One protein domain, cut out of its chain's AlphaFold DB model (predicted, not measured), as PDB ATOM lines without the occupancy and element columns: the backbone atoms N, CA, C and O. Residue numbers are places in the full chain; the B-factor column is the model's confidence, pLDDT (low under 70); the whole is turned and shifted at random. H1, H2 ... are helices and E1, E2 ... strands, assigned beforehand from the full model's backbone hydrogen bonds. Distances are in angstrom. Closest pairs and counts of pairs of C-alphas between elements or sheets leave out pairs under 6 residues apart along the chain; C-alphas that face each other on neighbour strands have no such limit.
ATOM      1  N   GLY A  35     332.456 236.704 481.066       63.16
ATOM      2  CA  GLY A  35     331.987 236.190 479.774       63.16
ATOM      3  C   GLY A  35     331.726 234.681 479.778       63.16
ATOM      4  O   GLY A  35     330.659 234.247 479.346       63.16
ATOM      5  N   ASP A  36     332.649 233.880 480.323       68.44
ATOM      6  CA  ASP A  36     332.461 232.427 480.452       68.44
ATOM      7  C   ASP A  36     331.308 232.088 481.390       68.44
ATOM      8  O   ASP A  36     330.484 231.229 481.079       68.44
ATOM      9  N   THR A  37     331.197 232.816 482.502       68.69
ATOM     10  CA  THR A  37     330.113 232.637 483.474       68.69
ATOM     11  C   THR A  37     328.751 232.912 482.837       68.69
ATOM     12  O   THR A  37     327.826 232.113 482.988       68.69
ATOM     13  N   LEU A  38     328.620 234.000 482.072       69.38
ATOM     14  CA  LEU A  38     327.378 234.348 481.379       69.38
ATOM     15  C   LEU A  38     327.038 233.366 480.261       69.38
ATOM     16  O   LEU A  38     325.874 232.998 480.129       69.38
ATOM     17  N   ARG A  39     328.024 232.902 479.484       81.12
ATOM     18  CA  ARG A  39     327.810 231.865 478.462       81.12
ATOM     19  C   ARG A  39     327.382 230.540 479.081       81.12
ATOM     20  O   ARG A  39     326.436 229.923 478.599       81.12
ATOM     21  N   ALA A  40     328.032 230.112 480.161       75.81
ATOM     22  CA  ALA A  40     327.656 228.904 480.890       75.81
ATOM     23  C   ALA A  40     326.235 229.016 481.465       75.81
ATOM     24  O   ALA A  40     325.437 228.086 481.341       75.81
ATOM     25  N   TYR A  41     325.895 230.175 482.035       74.19
ATOM     26  CA  TYR A  41     324.556 230.456 482.542       74.19
ATOM     27  C   TYR A  41     323.518 230.481 481.414       74.19
ATOM     28  O   TYR A  41     322.500 229.806 481.511       74.19
ATOM     29  N   GLY A  42     323.796 231.176 480.309       77.88
ATOM     30  CA  GLY A  42     322.916 231.237 479.144       77.88
ATOM     31  C   GLY A  42     322.613 229.850 478.583       77.88
ATOM     32  O   GLY A  42     321.447 229.471 478.481       77.88
ATOM     33  N   ARG A  43     323.646 229.027 478.360       81.44
ATOM     34  CA  ARG A  43     323.495 227.635 477.901       81.44
ATOM     35  C   ARG A  43     322.621 226.795 478.831       81.44
ATOM     36  O   ARG A  43     321.792 226.033 478.344       81.44
ATOM     37  N   ARG A  44     322.759 226.956 480.153       82.19
ATOM     38  CA  ARG A  44     321.942 226.235 481.146       82.19
ATOM     39  C   ARG A  44     320.444 226.517 480.998       82.19
ATOM     40  O   ARG A  44     319.640 225.638 481.295       82.19
ATOM     41  N   PHE A  45     320.077 227.713 480.548       79.06
ATOM     42  CA  PHE A  45     318.685 228.148 480.405       79.06
ATOM     43  C   PHE A  45     318.233 228.278 478.943       79.06
ATOM     44  O   PHE A  45     317.166 228.826 478.686       79.06
ATOM     45  N   GLY A  46     319.027 227.789 477.983       82.75
ATOM     46  CA  GLY A  46     318.708 227.888 476.555       82.75
ATOM     47  C   GLY A  46     318.711 229.322 476.009       82.75
ATOM     48  O   GLY A  46     318.053 229.597 475.010       82.75
ATOM     49  N   VAL A  47     319.428 230.243 476.657       84.00
ATOM     50  CA  VAL A  47     319.549 231.649 476.255       84.00
ATOM     51  C   VAL A  47     320.801 231.838 475.402       84.00
ATOM     52  O   VAL A  47     321.905 231.503 475.835       84.00
ATOM     53  N   ALA A  48     320.630 232.420 474.213       84.12
ATOM     54  CA  ALA A  48     321.734 232.796 473.339       84.12
ATOM     55  C   ALA A  48     322.464 234.041 473.870       84.12
ATOM     56  O   ALA A  48     321.835 235.046 474.209       84.12
ATOM     57  N   ILE A  49     323.794 233.992 473.906       83.81
ATOM     58  CA  ILE A  49     324.660 235.095 474.328       83.81
ATOM     59  C   ILE A  49     325.408 235.642 473.114       83.81
ATOM     60  O   ILE A  49     326.328 235.009 472.597       83.81
ATOM     61  N   LEU A  50     325.021 236.834 472.670       83.75
ATOM     62  CA  LEU A  50     325.672 237.540 471.571       83.75
ATOM     63  C   LEU A  50     326.768 238.464 472.105       83.75
ATOM     64  O   LEU A  50     326.666 238.965 473.228       83.75
ATOM     65  N   ILE A  51     327.804 238.682 471.296       81.44
ATOM     66  CA  ILE A  51     328.800 239.720 471.554       81.44
ATOM     67  C   ILE A  51     328.345 241.042 470.947       81.44
ATOM     68  O   ILE A  51     327.853 241.069 469.826       81.44
ATOM     69  N   ASP A  52     328.530 242.124 471.685       77.94
ATOM     70  CA  ASP A  52     328.252 243.474 471.215       77.94
ATOM     71  C   ASP A  52     329.445 244.017 470.411       77.94
ATOM     72  O   ASP A  52     330.594 243.964 470.866       77.94
ATOM     73  N   LEU A  53     329.183 244.468 469.187       77.25
ATOM     74  CA  LEU A  53     330.158 244.980 468.235       77.25
ATOM     75  C   LEU A  53     329.818 246.447 467.949       77.25
ATOM     76  O   LEU A  53     329.053 246.743 467.033       77.25
ATOM     77  N   GLY A  54     330.419 247.365 468.705       68.31
ATOM     78  CA  GLY A  54     330.241 248.807 468.507       68.31
ATOM     79  C   GLY A  54     330.155 249.593 469.812       68.31
ATOM     80  O   GLY A  54     330.301 249.025 470.892       68.31
ATOM     81  N   PHE A  55     330.007 250.915 469.685       61.34
ATOM     82  CA  PHE A  55     329.535 251.825 470.734       61.34
ATOM     83  C   PHE A  55     329.189 253.194 470.117       61.34
ATOM     84  O   PHE A  55     329.794 253.621 469.128       61.34
ATOM     85  N   ASN A  56     328.284 253.919 470.774       52.09
ATOM     86  CA  ASN A  56     327.970 255.331 470.556       52.09
ATOM     87  C   ASN A  56     329.211 256.211 470.286       52.09
ATOM     88  O   ASN A  56     330.013 256.411 471.196       52.09
ATOM     89  N   SER A  57     329.315 256.798 469.080       54.62
ATOM     90  CA  SER A  57     330.352 257.742 468.578       54.62
ATOM     91  C   SER A  57     331.468 257.208 467.665       54.62
ATOM     92  O   SER A  57     332.337 257.991 467.272       54.62
ATOM     93  N   ASP A  58     331.448 255.938 467.250       59.31
ATOM     94  CA  ASP A  58     332.522 255.391 466.410       59.31
ATOM     95  C   ASP A  58     332.169 255.306 464.906       59.31
ATOM     96  O   ASP A  58     331.402 254.451 464.466       59.31
ATOM     97  N   ASN A  59     332.821 256.135 464.075       67.69
ATOM     98  CA  ASN A  59     332.754 256.055 462.603       67.69
ATOM     99  C   ASN A  59     333.516 254.835 462.025       67.69
ATOM    100  O   ASN A  59     333.690 254.718 460.807       67.69
ATOM    101  N   SER A  60     334.018 253.922 462.859       71.25
ATOM    102  CA  SER A  60     334.782 252.746 462.426       71.25
ATOM    103  C   SER A  60     334.007 251.845 461.469       71.25
ATOM    104  O   SER A  60     334.593 251.360 460.500       71.25
ATOM    105  N   PHE A  61     332.694 251.675 461.659       77.06
ATOM    106  CA  PHE A  61     331.872 250.894 460.730       77.06
ATOM    107  C   PHE A  61     331.757 251.556 459.358       77.06
ATOM    108  O   PHE A  61     331.953 250.890 458.337       77.06
ATOM    109  N   SER A  62     331.515 252.871 459.305       76.69
ATOM    110  CA  SER A  62     331.471 253.601 458.032       76.69
ATOM    111  C   SER A  62     332.833 253.598 457.335       76.69
ATOM    112  O   SER A  62     332.909 253.390 456.124       76.69
ATOM    113  N   ASN A  63     333.920 253.736 458.101       77.25
ATOM    114  CA  ASN A  63     335.288 253.685 457.584       77.25
ATOM    115  C   ASN A  63     335.633 252.305 457.021       77.25
ATOM    116  O   ASN A  63     336.308 252.206 455.997       77.25
ATOM    117  N   LEU A  64     335.181 251.231 457.669       77.31
ATOM    118  CA  LEU A  64     335.379 249.872 457.180       77.31
ATOM    119  C   LEU A  64     334.572 249.614 455.903       77.31
ATOM    120  O   LEU A  64     335.122 249.073 454.947       77.31
ATOM    121  N   CYS A  65     333.310 250.050 455.853       79.25
ATOM    122  CA  CYS A  65     332.488 249.957 454.643       79.25
ATOM    123  C   CYS A  65     333.146 250.679 453.455       79.25
ATOM    124  O   CYS A  65     333.140 250.165 452.339       79.25
ATOM    125  N   ALA A  66     333.788 251.828 453.696       81.00
ATOM    126  CA  ALA A  66     334.501 252.585 452.668       81.00
ATOM    127  C   ALA A  66     335.748 251.869 452.101       81.00
ATOM    128  O   ALA A  66     336.211 252.227 451.020       81.00
ATOM    129  N   LYS A  67     336.291 250.852 452.788       82.50
ATOM    130  CA  LYS A  67     337.464 250.075 452.331       82.50
ATOM    131  C   LYS A  67     337.123 248.951 451.339       82.50
ATOM    132  O   LYS A  67     338.038 248.309 450.824       82.50
ATOM    133  N   GLY A  68     335.840 248.724 451.048       83.44
ATOM    134  CA  GLY A  68     335.377 247.757 450.048       83.44
ATOM    135  C   GLY A  68     335.256 246.308 450.545       83.44
ATOM    136  O   GLY A  68     335.574 245.982 451.690       83.44
ATOM    137  N   ASP A  69     334.778 245.421 449.664       85.31
ATOM    138  CA  ASP A  69     334.314 244.068 450.029       85.31
ATOM    139  C   ASP A  69     335.412 243.183 450.641       85.31
ATOM    140  O   ASP A  69     335.158 242.478 451.613       85.31
ATOM    141  N   THR A  70     336.657 243.267 450.160       85.12
ATOM    142  CA  THR A  70     337.792 242.498 450.708       85.12
ATOM    143  C   THR A  70     338.045 242.807 452.187       85.12
ATOM    144  O   THR A  70     338.339 241.910 452.983       85.12
ATOM    145  N   ALA A  71     337.907 244.076 452.581       83.50
ATOM    146  CA  ALA A  71     338.059 244.487 453.971       83.50
ATOM    147  C   ALA A  71     336.900 243.963 454.834       83.50
ATOM    148  O   ALA A  71     337.137 243.485 455.944       83.50
ATOM    149  N   LEU A  72     335.671 243.978 454.303       85.56
ATOM    150  CA  LEU A  72     334.493 243.418 454.973       85.56
ATOM    151  C   LEU A  72     334.597 241.897 455.150       85.56
ATOM    152  O   LEU A  72     334.269 241.391 456.219       85.56
ATOM    153  N   GLN A  73     335.100 241.172 454.148       87.75
ATOM    154  CA  GLN A  73     335.341 239.727 454.230       87.75
ATOM    155  C   GLN A  73     336.408 239.393 455.279       87.75
ATOM    156  O   GLN A  73     336.218 238.489 456.089       87.75
ATOM    157  N   THR A  74     337.509 240.154 455.308       85.94
ATOM    158  CA  THR A  74     338.584 239.980 456.301       85.94
ATOM    159  C   THR A  74     338.065 240.214 457.717       85.94
ATOM    160  O   THR A  74     338.341 239.436 458.634       85.94
ATOM    161  N   TRP A  75     337.282 241.279 457.897       87.31
ATOM    162  CA  TRP A  75     336.631 241.585 459.161       87.31
ATOM    163  C   TRP A  75     335.661 240.469 459.577       87.31
ATOM    164  O   TRP A  75     335.764 239.970 460.697       87.31
ATOM    165  N   ALA A  76     334.789 240.015 458.671       88.81
ATOM    166  CA  ALA A  76     333.816 238.961 458.949       88.81
ATOM    167  C   ALA A  76     334.500 237.640 459.319       88.81
ATOM    168  O   ALA A  76     334.103 237.012 460.297       88.81
ATOM    169  N   GLY A  77     335.574 237.269 458.614       85.88
ATOM    170  CA  GLY A  77     336.408 236.110 458.938       85.88
ATOM    171  C   GLY A  77     337.015 236.198 460.340       85.88
ATOM    172  O   GLY A  77     336.930 235.251 461.119       85.88
ATOM    173  N   THR A  78     337.571 237.360 460.686       84.62
ATOM    174  CA  THR A  78     338.225 237.583 461.986       84.62
ATOM    175  C   THR A  78     337.217 237.566 463.138       84.62
ATOM    176  O   THR A  78     337.399 236.849 464.123       84.62
ATOM    177  N   VAL A  79     336.127 238.326 463.012       85.19
ATOM    178  CA  VAL A  79     335.081 238.422 464.039       85.19
ATOM    179  C   VAL A  79     334.301 237.116 464.154       85.19
ATOM    180  O   VAL A  79     334.049 236.653 465.266       85.19
ATOM    181  N   GLY A  80     333.976 236.475 463.031       88.44
ATOM    182  CA  GLY A  80     333.308 235.177 463.001       88.44
ATOM    183  C   GLY A  80     334.128 234.092 463.696       88.44
ATOM    184  O   GLY A  80     333.594 233.368 464.537       88.44
ATOM    185  N   TYR A  81     335.439 234.033 463.429       86.44
ATOM    186  CA  TYR A  81     336.344 233.125 464.136       86.44
ATOM    187  C   TYR A  81     336.380 233.411 465.640       86.44
ATOM    188  O   TYR A  81     336.327 232.479 466.440       86.44
ATOM    189  N   TYR A  82     336.414 234.684 466.045       85.00
ATOM    190  CA  TYR A  82     336.396 235.053 467.459       85.00
ATOM    191  C   TYR A  82     335.099 234.620 468.159       85.00
ATOM    192  O   TYR A  82     335.161 233.989 469.214       85.00
ATOM    193  N   ILE A  83     333.935 234.902 467.563       86.50
ATOM    194  CA  ILE A  83     332.618 234.485 468.076       86.50
ATOM    195  C   ILE A  83     332.578 232.967 468.252       86.50
ATOM    196  O   ILE A  83     332.224 232.483 469.328       86.50
ATOM    197  N   PHE A  84     332.995 232.227 467.222       87.31
ATOM    198  CA  PHE A  84     333.031 230.771 467.245       87.31
ATOM    199  C   PHE A  84     333.974 230.240 468.333       87.31
ATOM    200  O   PHE A  84     333.558 229.459 469.188       87.31
ATOM    201  N   ASN A  85     335.225 230.705 468.346       85.12
ATOM    202  CA  ASN A  85     336.264 230.207 469.244       85.12
ATOM    203  C   ASN A  85     335.986 230.545 470.717       85.12
ATOM    204  O   ASN A  85     336.273 229.750 471.607       85.12
ATOM    205  N   LYS A  86     335.389 231.710 470.992       83.31
ATOM    206  CA  LYS A  86     334.969 232.106 472.346       83.31
ATOM    207  C   LYS A  86     333.596 231.563 472.736       83.31
ATOM    208  O   LYS A  86     333.130 231.810 473.845       83.31
ATOM    209  N   GLY A  87     332.947 230.806 471.853       83.81
ATOM    210  CA  GLY A  87     331.682 230.139 472.133       83.81
ATOM    211  C   GLY A  87     330.500 231.089 472.335       83.81
ATOM    212  O   GLY A  87     329.578 230.720 473.069       83.81
ATOM    213  N   TYR A  88     330.545 232.281 471.733       85.81
ATOM    214  CA  TYR A  88     329.403 233.189 471.620       85.81
ATOM    215  C   TYR A  88     328.404 232.675 470.586       85.81
ATOM    216  O   TYR A  88     328.733 231.894 469.691       85.81
ATOM    217  N   ASP A  89     327.164 233.143 470.698       86.06
ATOM    218  CA  ASP A  89     326.075 232.660 469.873       86.06
ATOM    219  C   ASP A  89     325.837 233.454 468.587       86.06
ATOM    220  O   ASP A  89     325.179 232.932 467.685       86.06
ATOM    221  N   GLY A  90     326.394 234.661 468.501       88.38
ATOM    222  CA  GLY A  90     326.271 235.601 467.392       88.38
ATOM    223  C   GLY A  90     326.885 236.955 467.758       88.38
ATOM    224  O   GLY A  90     327.501 237.082 468.819       88.38
ATOM    225  N   GLY A  91     326.708 237.950 466.891       85.06
ATOM    226  CA  GLY A  91     327.131 239.333 467.119       85.06
ATOM    227  C   GLY A  91     325.962 240.306 466.976       85.06
ATOM    228  O   GLY A  91     325.099 240.094 466.125       85.06
ATOM    229  N   ASP A  92     325.946 241.340 467.808       81.25
ATOM    230  CA  ASP A  92     325.058 242.498 467.720       81.25
ATOM    231  C   ASP A  92     325.842 243.691 467.167       81.25
ATOM    232  O   ASP A  92     326.980 243.910 467.573       81.25
ATOM    233  N   PHE A  93     325.282 244.414 466.198       78.75
ATOM    234  CA  PHE A  93     325.969 245.512 465.514       78.75
ATOM    235  C   PHE A  93     325.423 246.851 465.997       78.75
ATOM    236  O   PHE A  93     324.402 247.317 465.486       78.75
ATOM    237  N   ASP A  94     326.139 247.501 466.909       73.56
ATOM    238  CA  ASP A  94     325.730 248.786 467.477       73.56
ATOM    239  C   ASP A  94     326.373 249.960 466.716       73.56
ATOM    240  O   ASP A  94     327.269 250.668 467.186       73.56
ATOM    241  N   ALA A  95     325.976 250.103 465.448       68.62
ATOM    242  CA  ALA A  95     326.482 251.125 464.533       68.62
ATOM    243  C   ALA A  95     325.777 252.478 464.753       68.62
ATOM    244  O   ALA A  95     324.995 252.949 463.921       68.62
ATOM    245  N   GLU A  96     326.046 253.101 465.899       66.31
ATOM    246  CA  GLU A  96     325.454 254.377 466.301       66.31
ATOM    247  C   GLU A  96     326.201 255.579 465.681       66.31
ATOM    248  O   GLU A  96     327.243 256.023 466.170       66.31
ATOM    249  N   GLY A  97     325.641 256.128 464.594       55.78
ATOM    250  CA  GLY A  97     326.175 257.288 463.864       55.78
ATOM    251  C   GLY A  97     326.853 256.934 462.530       55.78
ATOM    252  O   GLY A  97     327.223 255.788 462.285       55.78
ATOM    253  N   GLY A  98     326.983 257.926 461.640       59.06
ATOM    254  CA  GLY A  98     327.623 257.790 460.321       59.06
ATOM    255  C   GLY A  98     326.655 257.613 459.138       59.06
ATOM    256  O   GLY A  98     325.487 257.265 459.300       59.06
ATOM    257  N   SER A  99     327.153 257.873 457.925       63.97
ATOM    258  CA  SER A  99     326.415 257.690 456.665       63.97
ATOM    259  C   SER A  99     326.874 256.410 455.976       63.97
ATOM    260  O   SER A  99     328.043 256.284 455.612       63.97
ATOM    261  N   TYR A 100     325.954 255.469 455.772       72.75
ATOM    262  CA  TYR A 100     326.255 254.173 455.168       72.75
ATOM    263  C   TYR A 100     325.769 254.113 453.714       72.75
ATOM    264  O   TYR A 100     324.669 254.591 453.424       72.75
ATOM    265  N   PRO A 101     326.538 253.511 452.790       65.12
ATOM    266  CA  PRO A 101     326.101 253.352 451.409       65.12
ATOM    267  C   PRO A 101     324.812 252.522 451.316       65.12
ATOM    268  O   PRO A 101     324.758 251.389 451.811       65.12
ATOM    269  N   LEU A 102     323.794 253.053 450.627       57.62
ATOM    270  CA  LEU A 102     322.641 252.264 450.187       57.62
ATOM    271  C   LEU A 102     323.140 251.108 449.302       57.62
ATOM    272  O   LEU A 102     323.940 251.326 448.396       57.62
ATOM    273  N   ASN A 103     322.664 249.886 449.555       55.44
ATOM    274  CA  ASN A 103     323.001 248.668 448.799       55.44
ATOM    275  C   ASN A 103     324.465 248.176 448.890       55.44
ATOM    276  O   ASN A 103     324.900 247.417 448.027       55.44
ATOM    277  N   GLY A 104     325.229 248.547 449.927       62.44
ATOM    278  CA  GLY A 104     326.626 248.091 450.041       62.44
ATOM    279  C   GLY A 104     327.386 248.441 451.325       62.44
ATOM    280  O   GLY A 104     328.611 248.459 451.304       62.44
ATOM    281  N   GLY A 105     326.692 248.732 452.430       73.75
ATOM    282  CA  GLY A 105     327.290 249.032 453.741       73.75
ATOM    283  C   GLY A 105     327.011 247.954 454.797       73.75
ATOM    284  O   GLY A 105     327.322 246.778 454.606       73.75
ATOM    285  N   MET A 106     326.357 248.345 455.896       77.50
ATOM    286  CA  MET A 106     326.051 247.474 457.047       77.50
ATOM    287  C   MET A 106     325.312 246.177 456.687       77.50
ATOM    288  O   MET A 106     325.606 245.128 457.252       77.50
ATOM    289  N   GLY A 107     324.402 246.204 455.706       79.94
ATOM    290  CA  GLY A 107     323.710 244.992 455.251       79.94
ATOM    291  C   GLY A 107     324.659 243.943 454.657       79.94
ATOM    292  O   GLY A 107     324.521 242.753 454.937       79.94
ATOM    293  N   ARG A 108     325.676 244.374 453.895       85.00
ATOM    294  CA  ARG A 108     326.705 243.477 453.343       85.00
ATOM    295  C   ARG A 108     327.596 242.917 454.448       85.00
ATOM    296  O   ARG A 108     327.916 241.732 454.435       85.00
ATOM    297  N   MET A 109     327.949 243.755 455.414       86.00
ATOM    298  CA  MET A 109     328.737 243.373 456.582       86.00
ATOM    299  C   MET A 109     328.025 242.311 457.440       86.00
ATOM    300  O   MET A 109     328.625 241.290 457.775       86.00
ATOM    301  N   ALA A 110     326.729 242.500 457.714       86.44
ATOM    302  CA  ALA A 110     325.897 241.529 458.422       86.44
ATOM    303  C   ALA A 110     325.783 240.198 457.659       86.44
ATOM    304  O   ALA A 110     325.913 239.134 458.264       86.44
ATOM    305  N   GLN A 111     325.607 240.246 456.331       89.12
ATOM    306  CA  GLN A 111     325.545 239.043 455.496       89.12
ATOM    307  C   GLN A 111     326.863 238.257 455.511       89.12
ATOM    308  O   GLN A 111     326.853 237.043 455.686       89.12
ATOM    309  N   LEU A 112     328.006 238.937 455.388       91.56
ATOM    310  CA  LEU A 112     329.318 238.285 455.418       91.56
ATOM    311  C   LEU A 112     329.607 237.626 456.771       91.56
ATOM    312  O   LEU A 112     330.134 236.511 456.807       91.56
ATOM    313  N   LEU A 113     329.247 238.276 457.886       90.69
ATOM    314  CA  LEU A 113     329.384 237.660 459.208       90.69
ATOM    315  C   LEU A 113     328.459 236.450 459.357       90.69
ATOM    316  O   LEU A 113     328.901 235.407 459.837       90.69
ATOM    317  N   HIS A 114     327.202 236.572 458.922       93.06
ATOM    318  CA  HIS A 114     326.245 235.468 458.907       93.06
ATOM    319  C   HIS A 114     326.811 234.248 458.166       93.06
ATOM    320  O   HIS A 114     326.858 233.154 458.728       93.06
ATOM    321  N   ASP A 115     327.292 234.443 456.936       94.44
ATOM    322  CA  ASP A 115     327.806 233.359 456.094       94.44
ATOM    323  C   ASP A 115     329.061 232.723 456.707       94.44
ATOM    324  O   ASP A 115     329.205 231.500 456.717       94.44
ATOM    325  N   THR A 116     329.933 233.543 457.302       94.56
ATOM    326  CA  THR A 116     331.125 233.069 458.019       94.56
ATOM    327  C   THR A 116     330.749 232.194 459.216       94.56
ATOM    328  O   THR A 116     331.304 231.111 459.398       94.56
ATOM    329  N   LEU A 117     329.793 232.631 460.039       93.25
ATOM    330  CA  LEU A 117     329.350 231.883 461.215       93.25
ATOM    331  C   LEU A 117     328.635 230.578 460.842       93.25
ATOM    332  O   LEU A 117     328.835 229.560 461.510       93.25
ATOM    333  N   ALA A 118     327.840 230.593 459.769       93.81
ATOM    334  CA  ALA A 118     327.198 229.401 459.223       93.81
ATOM    335  C   ALA A 118     328.230 228.392 458.691       93.81
ATOM    336  O   ALA A 118     328.074 227.192 458.899       93.81
ATOM    337  N   ALA A 119     329.311 228.868 458.067       94.25
ATOM    338  CA  ALA A 119     330.406 228.013 457.613       94.25
ATOM    339  C   ALA A 119     331.208 227.412 458.781       94.25
ATOM    340  O   ALA A 119     331.548 226.231 458.750       94.25
ATOM    341  N   LEU A 120     331.486 228.201 459.825       93.44
ATOM    342  CA  LEU A 120     332.216 227.744 461.015       93.44
ATOM    343  C   LEU A 120     331.393 226.785 461.887       93.44
ATOM    344  O   LEU A 120     331.961 225.920 462.552       93.44
ATOM    345  N   ASN A 121     330.064 226.919 461.898       91.00
ATOM    346  CA  ASN A 121     329.170 226.068 462.681       91.00
ATOM    347  C   ASN A 121     327.899 225.681 461.895       91.00
ATOM    348  O   ASN A 121     326.817 226.206 462.180       91.00
ATOM    349  N   PRO A 122     327.996 224.729 460.944       88.81
ATOM    350  CA  PRO A 122     326.890 224.367 460.048       88.81
ATOM    351  C   PRO A 122     325.658 223.789 460.757       88.81
ATOM    352  O   PRO A 122     324.556 223.810 460.214       88.81
ATOM    353  N   GLY A 123     325.829 223.266 461.975       86.69
ATOM    354  CA  GLY A 123     324.734 222.733 462.789       86.69
ATOM    355  C   GLY A 123     323.862 223.809 463.439       86.69
ATOM    356  O   GLY A 123     322.833 223.483 464.035       86.69
ATOM    357  N   LYS A 124     324.252 225.086 463.347       87.25
ATOM    358  CA  LYS A 124     323.565 226.203 463.989       87.25
ATOM    359  C   LYS A 124     322.897 227.118 462.968       87.25
ATOM    360  O   LYS A 124     323.481 227.472 461.950       87.25
ATOM    361  N   LYS A 125     321.665 227.535 463.267       88.31
ATOM    362  CA  LYS A 125     320.928 228.518 462.463       88.31
ATOM    363  C   LYS A 125     321.246 229.933 462.935       88.31
ATOM    364  O   LYS A 125     321.186 230.205 464.133       88.31
ATOM    365  N   TYR A 126     321.520 230.815 461.984       88.50
ATOM    366  CA  TYR A 126     321.749 232.236 462.216       88.50
ATOM    367  C   TYR A 126     320.652 233.052 461.532       88.50
ATOM    368  O   TYR A 126     320.120 232.656 460.496       88.50
ATOM    369  N   TYR A 127     320.300 234.186 462.132       87.00
ATOM    370  CA  TYR A 127     319.274 235.092 461.630       87.00
ATOM    371  C   TYR A 127     319.805 236.522 461.673       87.00
ATOM    372  O   TYR A 127     320.460 236.908 462.636       87.00
ATOM    373  N   ILE A 128     319.506 237.302 460.633       87.44
ATOM    374  CA  ILE A 128     319.753 238.746 460.620       87.44
ATOM    375  C   ILE A 128     318.457 239.428 461.050       87.44
ATOM    376  O   ILE A 128     317.452 239.358 460.332       87.44
ATOM    377  N   THR A 129     318.497 240.049 462.224       85.88
ATOM    378  CA  THR A 129     317.393 240.791 462.845       85.88
ATOM    379  C   THR A 129     317.793 242.243 463.059       85.88
ATOM    380  O   THR A 129     318.976 242.579 463.038       85.88
TER     381      THR A 129
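What this domain is: This is residues 35 to 129 of the 807 residues of an uncharacterized protein of Ignavibacteria bacterium 13_1_40CM_2_61_4 (UniProt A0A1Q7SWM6). Two helices, H3 and H4, cross each other at a steep angle beside a small two-stranded parallel sheet of E1 and E2. Short H2 sits by the beginnings of H3 and H4, while H1 sticks out beyond the opposite end, apart from the other helices, and residues 121 to 129 fold back from the end of H4. The printed part has 95 residues with four named helices and two named strands, in the order H1, E1, H2, H3, E2, H4. The class is mostly helix. The whole is compact, with a radius of gyration of the C-alphas of 13.9 A and spans of 40 by 28 by 20 A.

How they stand to each other: Strands E1, residues 50 to 54, and E2, residues 90 to 94, are parallel neighbours whose directions differ by 28 degrees. N 53 and O 92 are within hydrogen-bond range at 2.8 A, as are N 92 and O 51 at 2.8 A. E1, then H2, residues 60 to 65, and H3, residues 69 to 85, then E2 form a strand-helix-strand unit, two parallel neighbour strands with helices between them in the chain; its crossover is right-handed. The closest C-alphas of H3 and E2 are those of Ile 83 and Gly 90, 6.5 A apart. H3 touches H4, residues 106 to 120, at a steep tilt of 46 degrees, the same way; their closest C-alphas, of Ala 76 and Leu 113, are 4.6 A apart. E1 and H4 are apart. H2 and H3 touch only at the corner by their link, the closest C-alphas being those of Leu 64 and Ala 71, 6.8 A apart. H2 and H4 only just touch, with 3 pairs of C-alphas within 8 A; the closest are those of Cys 65 and Met 106, at 7.3 A, and their lines are about perpendicular at 86 degrees. H1, residues 35 to 44, is apart from H2, H3, H4 and E2. In H1, H2, H3 and H4 every O i to N i+4 pair is within hydrogen-bond range.

Where its parts are: E1 is 12.5 A long and E2 13.2 A, from first to last C-alpha. H3 is the longest helix, at 23.8 A; H4 measures 21.0 A, H1 14.2 A and H2 8.6 A. H1 begins at C-alpha 35 (331.987, 236.190, 479.774), H3 begins at C-alpha 69 (334.314, 244.068, 450.029), and H4 ends at C-alpha 120 (332.216, 227.744, 461.015).

The domain as a whole: The two C-alphas farthest apart are those of Arg 44 and Ala 66, 40.8 A. The printed part has no cut. The link from E2 to H4, 11 residues, is long, and the other links between named elements are tight. The mean pLDDT of the printed part is 79.9; it is under 70 in residues 35 to 38, 54 to 59, 95 to 99 and 101 to 104.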